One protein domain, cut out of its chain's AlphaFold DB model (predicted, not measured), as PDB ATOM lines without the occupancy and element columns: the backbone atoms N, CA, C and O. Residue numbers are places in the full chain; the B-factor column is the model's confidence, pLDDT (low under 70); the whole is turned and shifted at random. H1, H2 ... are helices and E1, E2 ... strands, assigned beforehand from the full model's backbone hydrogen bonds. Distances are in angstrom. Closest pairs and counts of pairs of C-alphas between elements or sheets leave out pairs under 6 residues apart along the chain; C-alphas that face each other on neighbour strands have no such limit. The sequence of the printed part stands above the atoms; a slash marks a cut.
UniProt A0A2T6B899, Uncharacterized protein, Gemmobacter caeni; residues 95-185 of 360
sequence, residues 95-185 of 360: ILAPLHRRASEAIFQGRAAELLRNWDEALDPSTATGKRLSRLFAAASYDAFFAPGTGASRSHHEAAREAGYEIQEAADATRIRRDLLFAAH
ATOM      1  N   ILE A  95     145.078 129.043 172.977       90.69
ATOM      2  CA  ILE A  95     146.079 128.024 172.669       90.69
ATOM      3  C   ILE A  95     147.467 128.472 173.123       90.69
ATOM      4  O   ILE A  95     147.777 129.660 173.217       90.69
ATOM      5  N   LEU A  96     148.327 127.493 173.396       93.94
ATOM      6  CA  LEU A  96     149.741 127.726 173.642       93.94
ATOM      7  C   LEU A  96     150.484 127.962 172.318       93.94
ATOM      8  O   LEU A  96     150.487 127.098 171.438       93.94
ATOM      9  N   ALA A  97     151.168 129.093 172.193       95.62
ATOM     10  CA  ALA A  97     151.941 129.455 171.006       95.62
ATOM     11  C   ALA A  97     153.280 130.118 171.373       95.62
ATOM     12  O   ALA A  97     153.396 130.689 172.453       95.62
ATOM     13  N   PRO A  98     154.331 130.027 170.537       96.94
ATOM     14  CA  PRO A  98     155.610 130.669 170.807       96.94
ATOM     15  C   PRO A  98     155.456 132.180 170.968       96.94
ATOM     16  O   PRO A  98     154.650 132.804 170.280       96.94
ATOM     17  N   LEU A  99     156.298 132.781 171.809       96.06
ATOM     18  CA  LEU A  99     156.383 134.238 171.893       96.06
ATOM     19  C   LEU A  99     156.719 134.842 170.522       96.06
ATOM     20  O   LEU A  99     157.604 134.347 169.817       96.06
ATOM     21  N   HIS A 100     156.092 135.970 170.182       94.00
ATOM     22  CA  HIS A 100     156.304 136.641 168.895       94.00
ATOM     23  C   HIS A 100     157.786 136.961 168.621       94.00
ATOM     24  O   HIS A 100     158.292 136.746 167.516       94.00
ATOM     25  N   ARG A 101     158.520 137.398 169.655       95.19
ATOM     26  CA  ARG A 101     159.971 137.631 169.579       95.19
ATOM     27  C   ARG A 101     160.737 136.362 169.195       95.19
ATOM     28  O   ARG A 101     161.611 136.420 168.338       95.19
ATOM     29  N   ARG A 102     160.387 135.217 169.785       96.31
ATOM     30  CA  ARG A 102     161.033 133.925 169.507       96.31
ATOM     31  C   ARG A 102     160.751 133.453 168.082       96.31
ATOM     32  O   ARG A 102     161.652 132.938 167.426       96.31
ATOM     33  N   ALA A 103     159.528 133.658 167.591       96.88
ATOM     34  CA  ALA A 103     159.183 133.379 166.199       96.88
ATOM     35  C   ALA A 103     159.998 134.255 165.235       96.88
ATOM     36  O   ALA A 103     160.622 133.735 164.311       96.88
ATOM     37  N   SER A 104     160.076 135.560 165.504       96.69
ATOM     38  CA  SER A 104     160.861 136.509 164.706       96.69
ATOM     39  C   SER A 104     162.354 136.158 164.683       96.69
ATOM     40  O   SER A 104     162.967 136.119 163.617       96.69
ATOM     41  N   GLU A 105     162.937 135.833 165.841       97.50
ATOM     42  CA  GLU A 105     164.334 135.391 165.957       97.50
ATOM     43  C   GLU A 105     164.584 134.086 165.186       97.50
ATOM     44  O   GLU A 105     165.580 133.975 164.470       97.50
ATOM     45  N   ALA A 106     163.669 133.116 165.269       97.19
ATOM     46  CA  ALA A 106     163.784 131.860 164.533       97.19
ATOM     47  C   ALA A 106     163.708 132.066 163.014       97.19
ATOM     48  O   ALA A 106     164.452 131.420 162.279       97.19
ATOM     49  N   ILE A 107     162.853 132.972 162.531       96.69
ATOM     50  CA  ILE A 107     162.787 133.331 161.107       96.69
ATOM     51  C   ILE A 107     164.108 133.967 160.669       96.69
ATOM     52  O   ILE A 107     164.719 133.503 159.707       96.69
ATOM     53  N   PHE A 108     164.590 134.969 161.409       95.12
ATOM     54  CA  PHE A 108     165.835 135.674 161.100       95.12
ATOM     55  C   PHE A 108     167.057 134.740 161.074       95.12
ATOM     56  O   PHE A 108     167.917 134.857 160.206       95.12
ATOM     57  N   GLN A 109     167.121 133.777 161.997       94.81
ATOM     58  CA  GLN A 109     168.225 132.816 162.098       94.81
ATOM     59  C   GLN A 109     168.066 131.585 161.186       94.81
ATOM     60  O   GLN A 109     168.899 130.681 161.240       94.81
ATOM     61  N   GLY A 110     166.999 131.498 160.383       93.69
ATOM     62  CA  GLY A 110     166.733 130.333 159.530       93.69
ATOM     63  C   GLY A 110     166.365 129.055 160.301       93.69
ATOM     64  O   GLY A 110     166.520 127.951 159.782       93.69
ATOM     65  N   ARG A 111     165.873 129.187 161.538       96.56
ATOM     66  CA  ARG A 111     165.470 128.098 162.449       96.56
ATOM     67  C   ARG A 111     163.952 127.921 162.568       96.56
ATOM     68  O   ARG A 111     163.479 127.218 163.456       96.56
ATOM     69  N   ALA A 112     163.167 128.520 161.673       97.50
ATOM     70  CA  ALA A 112     161.704 128.433 161.710       97.50
ATOM     71  C   ALA A 112     161.176 126.981 161.727       97.50
ATOM     72  O   ALA A 112     160.292 126.658 162.514       97.50
ATOM     73  N   ALA A 113     161.768 126.083 160.928       96.38
ATOM     74  CA  ALA A 113     161.391 124.665 160.902       96.38
ATOM     75  C   ALA A 113     161.673 123.942 162.231       96.38
ATOM     76  O   ALA A 113     160.936 123.043 162.623       96.38
ATOM     77  N   GLU A 114     162.748 124.322 162.926       96.50
ATOM     78  CA  GLU A 114     163.074 123.792 164.251       96.50
ATOM     79  C   GLU A 114     162.059 124.271 165.289       96.50
ATOM     80  O   GLU A 114     161.546 123.462 166.058       96.50
ATOM     81  N   LEU A 115     161.703 125.559 165.262       97.50
ATOM     82  CA  LEU A 115     160.698 126.104 166.170       97.50
ATOM     83  C   LEU A 115     159.316 125.473 165.954       97.50
ATOM     84  O   LEU A 115     158.639 125.194 166.937       97.50
ATOM     85  N   LEU A 116     158.916 125.206 164.704       97.75
ATOM     86  CA  LEU A 116     157.668 124.494 164.402       97.75
ATOM     87  C   LEU A 116     157.641 123.094 165.030       97.75
ATOM     88  O   LEU A 116     156.662 122.755 165.683       97.75
ATOM     89  N   ARG A 117     158.722 122.312 164.905       95.81
ATOM     90  CA  ARG A 117     158.814 120.987 165.546       95.81
ATOM     91  C   ARG A 117     158.746 121.078 167.068       95.81
ATOM     92  O   ARG A 117     157.972 120.360 167.686       95.81
ATOM     93  N   ASN A 118     159.510 121.995 167.663       95.25
ATOM     94  CA  ASN A 118     159.517 122.193 169.115       95.25
ATOM     95  C   ASN A 118     158.140 122.632 169.636       95.25
ATOM     96  O   ASN A 118     157.751 122.281 170.750       95.25
ATOM     97  N   TRP A 119     157.405 123.412 168.840       96.12
ATOM     98  CA  TRP A 119     156.049 123.822 169.171       96.12
ATOM     99  C   TRP A 119     155.069 122.647 169.089       96.12
ATOM    100  O   TRP A 119     154.290 122.460 170.022       96.12
ATOM    101  N   ASP A 120     155.146 121.813 168.052       95.00
ATOM    102  CA  ASP A 120     154.334 120.592 167.966       95.00
ATOM    103  C   ASP A 120     154.608 119.661 169.165       95.00
ATOM    104  O   ASP A 120     153.671 119.166 169.789       95.00
ATOM    105  N   GLU A 121     155.873 119.508 169.580       93.44
ATOM    106  CA  GLU A 121     156.234 118.762 170.796       93.44
ATOM    107  C   GLU A 121     155.639 119.376 172.072       93.44
ATOM    108  O   GLU A 121     155.207 118.646 172.964       93.44
ATOM    109  N   ALA A 122     155.606 120.708 172.185       92.75
ATOM    110  CA  ALA A 122     155.016 121.398 173.333       92.75
ATOM    111  C   ALA A 122     153.488 121.249 173.408       92.75
ATOM    112  O   ALA A 122     152.920 121.331 174.501       92.75
ATOM    113  N   LEU A 123     152.834 121.020 172.267       91.25
ATOM    114  CA  LEU A 123     151.403 120.746 172.188       91.25
ATOM    115  C   LEU A 123     151.069 119.263 172.400       91.25
ATOM    116  O   LEU A 123     149.969 118.974 172.860       91.25
ATOM    117  N   ASP A 124     151.990 118.336 172.117       91.38
ATOM    118  CA  ASP A 124     151.771 116.893 172.259       91.38
ATOM    119  C   ASP A 124     151.921 116.405 173.721       91.38
ATOM    120  O   ASP A 124     153.043 116.305 174.232       91.38
ATOM    121  N   PRO A 125     150.830 115.989 174.400       89.38
ATOM    122  CA  PRO A 125     150.873 115.515 175.785       89.38
ATOM    123  C   PRO A 125     151.682 114.226 175.995       89.38
ATOM    124  O   PRO A 125     151.898 113.824 177.142       89.38
ATOM    125  N   SER A 126     152.095 113.537 174.928       91.31
ATOM    126  CA  SER A 126     152.915 112.330 175.008       91.31
ATOM    127  C   SER A 126     154.392 112.637 175.299       91.31
ATOM    128  O   SER A 126     155.072 111.838 175.957       91.31
ATOM    129  N   THR A 127     154.879 113.818 174.902       91.75
ATOM    130  CA  THR A 127     156.285 114.217 175.044       91.75
ATOM    131  C   THR A 127     156.593 114.744 176.450       91.75
ATOM    132  O   THR A 127     155.705 115.151 177.202       91.75
ATOM    133  N   ALA A 128     157.873 114.761 176.845       88.94
ATOM    134  CA  ALA A 128     158.278 115.331 178.136       88.94
ATOM    135  C   ALA A 128     157.920 116.827 178.244       88.94
ATOM    136  O   ALA A 128     157.421 117.278 179.276       88.94
ATOM    137  N   THR A 129     158.128 117.575 177.159       88.44
ATOM    138  CA  THR A 129     157.804 119.001 177.058       88.44
ATOM    139  C   THR A 129     156.295 119.228 177.107       88.44
ATOM    140  O   THR A 129     155.817 120.032 177.906       88.44
ATOM    141  N   GLY A 130     155.521 118.487 176.315       90.00
ATOM    142  CA  GLY A 130     154.076 118.656 176.257       90.00
ATOM    143  C   GLY A 130     153.360 118.193 177.521       90.00
ATOM    144  O   GLY A 130     152.413 118.853 177.935       90.00
ATOM    145  N   LYS A 131     153.848 117.184 178.259       88.69
ATOM    146  CA  LYS A 131     153.316 116.865 179.607       88.69
ATOM    147  C   LYS A 131     153.356 118.060 180.558       88.69
ATOM    148  O   LYS A 131     152.451 118.213 181.376       88.69
ATOM    149  N   ARG A 132     154.398 118.891 180.451       87.19
ATOM    150  CA  ARG A 132     154.571 120.106 181.254       87.19
ATOM    151  C   ARG A 132     153.731 121.272 180.728       87.19
ATOM    152  O   ARG A 132     153.202 122.027 181.533       87.19
ATOM    153  N   LEU A 133     153.638 121.441 179.407       90.38
ATOM    154  CA  LEU A 133     153.119 122.675 178.803       90.38
ATOM    155  C   LEU A 133     151.696 122.570 178.239       90.38
ATOM    156  O   LEU A 133     150.931 123.522 178.370       90.38
ATOM    157  N   SER A 134     151.305 121.428 177.668       85.19
ATOM    158  CA  SER A 134     150.012 121.266 176.976       85.19
ATOM    159  C   SER A 134     148.799 121.510 177.878       85.19
ATOM    160  O   SER A 134     147.731 121.850 177.392       85.19
ATOM    161  N   ARG A 135     148.944 121.374 179.202       85.50
ATOM    162  CA  ARG A 135     147.844 121.579 180.158       85.50
ATOM    163  C   ARG A 135     147.697 123.022 180.630       85.50
ATOM    164  O   ARG A 135     146.672 123.343 181.219       85.50
ATOM    165  N   LEU A 136     148.692 123.881 180.388       89.69
ATOM    166  CA  LEU A 136     148.713 125.237 180.942       89.69
ATOM    167  C   LEU A 136     147.541 126.083 180.443       89.69
ATOM    168  O   LEU A 136     146.921 126.776 181.240       89.69
ATOM    169  N   PHE A 137     147.189 125.998 179.155       85.81
ATOM    170  CA  PHE A 137     146.053 126.759 178.623       85.81
ATOM    171  C   PHE A 137     144.711 126.256 179.177       85.81
ATOM    172  O   PHE A 137     143.842 127.065 179.495       85.81
ATOM    173  N   ALA A 138     144.552 124.939 179.357       84.62
ATOM    174  CA  ALA A 138     143.351 124.356 179.954       84.62
ATOM    175  C   ALA A 138     143.211 124.751 181.433       84.62
ATOM    176  O   ALA A 138     142.128 125.140 181.859       84.62
ATOM    177  N   ALA A 139     144.309 124.723 182.195       86.38
ATOM    178  CA  ALA A 139     144.336 125.168 183.587       86.38
ATOM    179  C   ALA A 139     144.062 126.676 183.714       86.38
ATOM    180  O   ALA A 139     143.246 127.081 184.534       86.38
ATOM    181  N   ALA A 140     144.662 127.503 182.851       86.88
ATOM    182  CA  ALA A 140     144.394 128.940 182.811       86.88
ATOM    183  C   ALA A 140     142.925 129.249 182.488       86.88
ATOM    184  O   ALA A 140     142.343 130.132 183.112       86.88
ATOM    185  N   SER A 141     142.326 128.509 181.548       82.50
ATOM    186  CA  SER A 141     140.911 128.658 181.182       82.50
ATOM    187  C   SER A 141     139.988 128.229 182.325       82.50
ATOM    188  O   SER A 141     139.019 128.918 182.625       82.50
ATOM    189  N   TYR A 142     140.319 127.125 183.004       84.69
ATOM    190  CA  TYR A 142     139.600 126.664 184.191       84.69
ATOM    191  C   TYR A 142     139.650 127.708 185.317       84.69
ATOM    192  O   TYR A 142     138.610 128.109 185.831       84.69
ATOM    193  N   ASP A 143     140.837 128.206 185.659       84.62
ATOM    194  CA  ASP A 143     140.999 129.201 186.723       84.62
ATOM    195  C   ASP A 143     140.322 130.532 186.371       84.62
ATOM    196  O   ASP A 143     139.742 131.175 187.243       84.62
ATOM    197  N   ALA A 144     140.339 130.938 185.097       80.69
ATOM    198  CA  ALA A 144     139.610 132.118 184.636       80.69
ATOM    199  C   ALA A 144     138.087 131.955 184.774       80.69
ATOM    200  O   ALA A 144     137.399 132.924 185.091       80.69
ATOM    201  N   PHE A 145     137.568 130.739 184.577       80.88
ATOM    202  CA  PHE A 145     136.150 130.431 184.751       80.88
ATOM    203  C   PHE A 145     135.741 130.382 186.233       80.88
ATOM    204  O   PHE A 145     134.703 130.935 186.600       80.88
ATOM    205  N   PHE A 146     136.543 129.742 187.092       81.19
ATOM    206  CA  PHE A 146     136.205 129.519 188.506       81.19
ATOM    207  C   PHE A 146     136.590 130.659 189.448       81.19
ATOM    208  O   PHE A 146     135.940 130.846 190.474       81.19
ATOM    209  N   ALA A 147     137.639 131.412 189.127       77.38
ATOM    210  CA  ALA A 147     138.152 132.493 189.958       77.38
ATOM    211  C   ALA A 147     138.449 133.747 189.108       77.38
ATOM    212  O   ALA A 147     139.592 134.233 189.095       77.38
ATOM    213  N   PRO A 148     137.449 134.289 188.384       72.38
ATOM    214  CA  PRO A 148     137.640 135.449 187.520       72.38
ATOM    215  C   PRO A 148     138.156 136.652 188.325       72.38
ATOM    216  O   PRO A 148     137.773 136.868 189.471       72.38
ATOM    217  N   GLY A 149     139.084 137.427 187.754       70.12
ATOM    218  CA  GLY A 149     139.627 138.643 188.387       70.12
ATOM    219  C   GLY A 149     140.590 138.425 189.567       70.12
ATOM    220  O   GLY A 149     141.302 139.353 189.942       70.12
ATOM    221  N   THR A 150     140.703 137.206 190.106       74.62
ATOM    222  CA  THR A 150     141.593 136.892 191.247       74.62
ATOM    223  C   THR A 150     143.077 136.824 190.876       74.62
ATOM    224  O   THR A 150     143.951 136.863 191.740       74.62
ATOM    225  N   GLY A 151     143.379 136.695 189.581       77.19
ATOM    226  CA  GLY A 151     144.735 136.479 189.084       77.19
ATOM    227  C   GLY A 151     145.236 135.037 189.209       77.19
ATOM    228  O   GLY A 151     146.404 134.807 188.906       77.19
ATOM    229  N   ALA A 152     144.395 134.066 189.590       78.50
ATOM    230  CA  ALA A 152     144.769 132.649 189.687       78.50
ATOM    231  C   ALA A 152     145.417 132.108 188.393       78.50
ATOM    232  O   ALA A 152     146.459 131.447 188.438       78.50
ATOM    233  N   SER A 153     144.893 132.516 187.230       84.50
ATOM    234  CA  SER A 153     145.432 132.128 185.923       84.50
ATOM    235  C   SER A 153     146.835 132.683 185.631       84.50
ATOM    236  O   SER A 153     147.550 132.131 184.792       84.50
ATOM    237  N   ARG A 154     147.273 133.747 186.326       86.56
ATOM    238  CA  ARG A 154     148.533 134.464 186.054       86.56
ATOM    239  C   ARG A 154     149.753 133.548 186.170       86.56
ATOM    240  O   ARG A 154     150.647 133.635 185.333       86.56
ATOM    241  N   SER A 155     149.738 132.622 187.128       89.31
ATOM    242  CA  SER A 155     150.811 131.639 187.328       89.31
ATOM    243  C   SER A 155     151.020 130.727 186.108       89.31
ATOM    244  O   SER A 155     152.157 130.466 185.716       89.31
ATOM    245  N   HIS A 156     149.943 130.309 185.430       91.19
ATOM    246  CA  HIS A 156     150.024 129.493 184.210       91.19
ATOM    247  C   HIS A 156     150.559 130.294 183.021       91.19
ATOM    248  O   HIS A 156     151.354 129.776 182.234       91.19
ATOM    249  N   HIS A 157     150.166 131.567 182.903       91.19
ATOM    250  CA  HIS A 157     150.716 132.473 181.891       91.19
ATOM    251  C   HIS A 157     152.214 132.735 182.114       91.19
ATOM    252  O   HIS A 157     152.979 132.757 181.151       91.19
ATOM    253  N   GLU A 158     152.651 132.911 183.360       92.69
ATOM    254  CA  GLU A 158     154.067 133.072 183.715       92.69
ATOM    255  C   GLU A 158     154.870 131.802 183.407       92.69
ATOM    256  O   GLU A 158     155.877 131.878 182.704       92.69
ATOM    257  N   ALA A 159     154.371 130.625 183.799       92.00
ATOM    258  CA  ALA A 159     155.004 129.343 183.490       92.00
ATOM    259  C   ALA A 159     155.137 129.091 181.974       92.00
ATOM    260  O   ALA A 159     156.150 128.550 181.516       92.00
ATOM    261  N   ALA A 160     154.140 129.500 181.178       94.00
ATOM    262  CA  ALA A 160     154.221 129.460 179.719       94.00
ATOM    263  C   ALA A 160     155.325 130.395 179.193       94.00
ATOM    264  O   ALA A 160     156.152 129.970 178.379       94.00
ATOM    265  N   ARG A 161     155.392 131.635 179.701       95.06
ATOM    266  CA  ARG A 161     156.401 132.636 179.303       95.06
ATOM    267  C   ARG A 161     157.820 132.215 179.649       95.06
ATOM    268  O   ARG A 161     158.704 132.368 178.808       95.06
ATOM    269  N   GLU A 162     158.040 131.616 180.816       93.44
ATOM    270  CA  GLU A 162     159.339 131.050 181.207       93.44
ATOM    271  C   GLU A 162     159.807 129.937 180.258       93.44
ATOM    272  O   GLU A 162     161.002 129.781 180.008       93.44
ATOM    273  N   ALA A 163     158.872 129.181 179.675       91.75
ATOM    274  CA  ALA A 163     159.165 128.182 178.649       91.75
ATOM    275  C   ALA A 163     159.319 128.781 177.231       91.75
ATOM    276  O   ALA A 163     159.659 128.067 176.280       91.75
ATOM    277  N   GLY A 164     159.104 130.090 177.074       94.75
ATOM    278  CA  GLY A 164     159.173 130.818 175.807       94.75
ATOM    279  C   GLY A 164     157.902 130.735 174.956       94.75
ATOM    280  O   GLY A 164     157.984 130.901 173.734       94.75
ATOM    281  N   TYR A 165     156.761 130.476 175.591       96.06
ATOM    282  CA  TYR A 165     155.431 130.408 174.990       96.06
ATOM    283  C   TYR A 165     154.484 131.438 175.621       96.06
ATOM    284  O   TYR A 165     154.788 132.070 176.627       96.06
ATOM    285  N   GLU A 166     153.312 131.594 175.031       95.19
ATOM    286  CA  GLU A 166     152.228 132.433 175.507       95.19
ATOM    287  C   GLU A 166     150.897 131.731 175.251       95.19
ATOM    288  O   GLU A 166     150.724 131.050 174.239       95.19
ATOM    289  N   ILE A 167     149.972 131.868 176.200       92.56
ATOM    290  CA  ILE A 167     148.583 131.442 176.040       92.56
ATOM    291  C   ILE A 167     147.849 132.625 175.411       92.56
ATOM    292  O   ILE A 167     147.698 133.660 176.061       92.56
ATOM    293  N   GLN A 168     147.454 132.482 174.151       91.12
ATOM    294  CA  GLN A 168     146.854 133.541 173.334       91.12
ATOM    295  C   GLN A 168     145.751 132.976 172.438       91.12
ATOM    296  O   GLN A 168     145.536 131.765 172.402       91.12
ATOM    297  N   GLU A 169     145.060 133.843 171.704       90.44
ATOM    298  CA  GLU A 169     143.987 133.431 170.805       90.44
ATOM    299  C   GLU A 169     144.499 132.539 169.666       90.44
ATOM    300  O   GLU A 169     145.597 132.717 169.122       90.44
ATOM    301  N   ALA A 170     143.668 131.585 169.246       90.19
ATOM    302  CA  ALA A 170     143.971 130.677 168.149       90.19
ATOM    303  C   ALA A 170     144.242 131.413 166.825       90.19
ATOM    304  O   ALA A 170     145.053 130.945 166.020       90.19
ATOM    305  N   ALA A 171     143.622 132.577 166.604       90.88
ATOM    306  CA  ALA A 171     143.866 133.413 165.431       90.88
ATOM    307  C   ALA A 171     145.311 133.946 165.396       90.88
ATOM    308  O   ALA A 171     145.999 133.824 164.377       90.88
ATOM    309  N   ASP A 172     145.815 134.451 166.525       92.50
ATOM    310  CA  ASP A 172     147.194 134.929 166.646       92.50
ATOM    311  C   ASP A 172     148.211 133.797 166.528       92.50
ATOM    312  O   ASP A 172     149.205 133.913 165.803       92.50
ATOM    313  N   ALA A 173     147.930 132.658 167.162       94.31
ATOM    314  CA  ALA A 173     148.739 131.459 167.006       94.31
ATOM    315  C   ALA A 173     148.799 131.004 165.537       94.31
ATOM    316  O   ALA A 173     149.875 130.700 165.020       94.31
ATOM    317  N   THR A 174     147.667 131.014 164.830       95.50
ATOM    318  CA  THR A 174     147.609 130.662 163.402       95.50
ATOM    319  C   THR A 174     148.483 131.594 162.568       95.50
ATOM    320  O   THR A 174     149.243 131.124 161.721       95.50
ATOM    321  N   ARG A 175     148.460 132.902 162.851       95.00
ATOM    322  CA  ARG A 175     149.328 133.887 162.191       95.00
ATOM    323  C   ARG A 175     150.814 133.607 162.439       95.00
ATOM    324  O   ARG A 175     151.582 133.560 161.482       95.00
ATOM    325  N   ILE A 176     151.213 133.337 163.684       96.81
ATOM    326  CA  ILE A 176     152.604 132.976 164.020       96.81
ATOM    327  C   ILE A 176     153.029 131.699 163.284       96.81
ATOM    328  O   ILE A 176     154.120 131.640 162.711       96.81
ATOM    329  N   ARG A 177     152.167 130.674 163.269       97.88
ATOM    330  CA  ARG A 177     152.440 129.410 162.572       97.88
ATOM    331  C   ARG A 177     152.599 129.630 161.074       97.88
ATOM    332  O   ARG A 177     153.542 129.098 160.495       97.88
ATOM    333  N   ARG A 178     151.734 130.442 160.464       97.44
ATOM    334  CA  ARG A 178     151.839 130.830 159.055       97.44
ATOM    335  C   ARG A 178     153.197 131.465 158.765       97.44
ATOM    336  O   ARG A 178     153.901 130.991 157.878       97.44
ATOM    337  N   ASP A 179     153.599 132.477 159.524       97.44
ATOM    338  CA  ASP A 179     154.857 133.191 159.274       97.44
ATOM    339  C   ASP A 179     156.075 132.249 159.382       97.44
ATOM    340  O   ASP A 179     156.979 132.272 158.540       97.44
ATOM    341  N   LEU A 180     156.059 131.331 160.356       98.38
ATOM    342  CA  LEU A 180     157.073 130.281 160.482       98.38
ATOM    343  C   LEU A 180     157.056 129.298 159.306       98.38
ATOM    344  O   LEU A 180     158.119 128.946 158.795       98.38
ATOM    345  N   LEU A 181     155.879 128.866 158.848       98.31
ATOM    346  CA  LEU A 181     155.728 127.974 157.696       98.31
ATOM    347  C   LEU A 181     156.274 128.618 156.414       98.31
ATOM    348  O   LEU A 181     156.982 127.963 155.649       98.31
ATOM    349  N   PHE A 182     156.017 129.910 156.201       97.12
ATOM    350  CA  PHE A 182     156.570 130.662 155.071       97.12
ATOM    351  C   PHE A 182     158.098 130.762 155.118       97.12
ATOM    352  O   PHE A 182     158.742 130.730 154.070       97.12
ATOM    353  N   ALA A 183     158.703 130.859 156.297       97.38
ATOM    354  CA  ALA A 183     160.158 130.843 156.418       97.38
ATOM    355  C   ALA A 183     160.746 129.425 156.275       97.38
ATOM    356  O   ALA A 183     161.820 129.249 155.701       97.38
ATOM    357  N   ALA A 184     160.045 128.410 156.782       97.88
ATOM    358  CA  ALA A 184     160.500 127.024 156.815       97.88
ATOM    359  C   ALA A 184     160.372 126.292 155.472       97.88
ATOM    360  O   ALA A 184     161.146 125.372 155.218       97.88
ATOM    361  N   HIS A 185     159.419 126.695 154.627       97.19
ATOM    362  CA  HIS A 185     159.065 125.982 153.397       97.19
ATOM    363  C   HIS A 185     159.117 126.901 152.167       97.19
ATOM    364  O   HIS A 185     158.073 127.275 151.611       97.19
TER     365      HIS A 185
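What this domain is: This is residues 95 to 185 of the 360 residues of an uncharacterized protein of Gemmobacter caeni (UniProt A0A2T6B899). A two-stranded ribbon, E1 and E2, sits in the middle of an elongated body, with H1, H2 and H6 gathered at one end and the helical hairpin of H4 and H5 at the other. The short H3 packs across one end of H2 and leads into H4. The printed part has 91 residues, with six named helices and two named strands in the order E1 H1 H2 H3 H4 H5 E2 H6; the sheet is antiparallel and the class mostly helix. The whole is compact, with a radius of gyration of the C-alphas of 13.6 A, and spans 42 by 25 by 20 A.

How they stand to each other: E1, residues 95 to 98, is antiparallel to E2, residues 165 to 169, with N 166 and O 97 within hydrogen-bond range at 2.7 A. H1, residues 100 to 108, and H2, residues 112 to 123, form a helical hairpin at 36 degrees, only just a steep tilt; their closest C-alphas, 106 and 112, are 4.9 A apart. H6, residues 170 to 184, touches H1 at a shallow tilt of 12 degrees, the same way, closest at C-alphas 107 and 183, 5.9 A. H2, the hub, touches H6 with residues 112 to 116 alone, closest at C-alphas 113 and 184, 4.8 A. H3, residues 128 to 133, touches H2 about perpendicular, at 77 degrees, closest at C-alphas 130 and 122, 4.1 A. H4, residues 136 to 146, and H5, residues 154 to 162, form a helical hairpin at a shallow tilt of 14 degrees, closest at C-alphas 136 and 156, 5.5 A. Every O i to N i+4 pair is within hydrogen-bond range in the helices but for H3, with 1 of 2.

Where its parts are: E1 begins at C-alpha 95, (146.079, 128.024, 172.669). H2 measures 16.6 A, H4 15.2 A, and H6 20.4 A, ending at C-alpha 184, (160.500, 127.024, 156.815).

The domain as a whole: The C-alphas farthest apart, of Thr 150 and His 185, are 43.1 A apart. The printed part has no cut and no long link; no printed residue is under 70 in pLDDT.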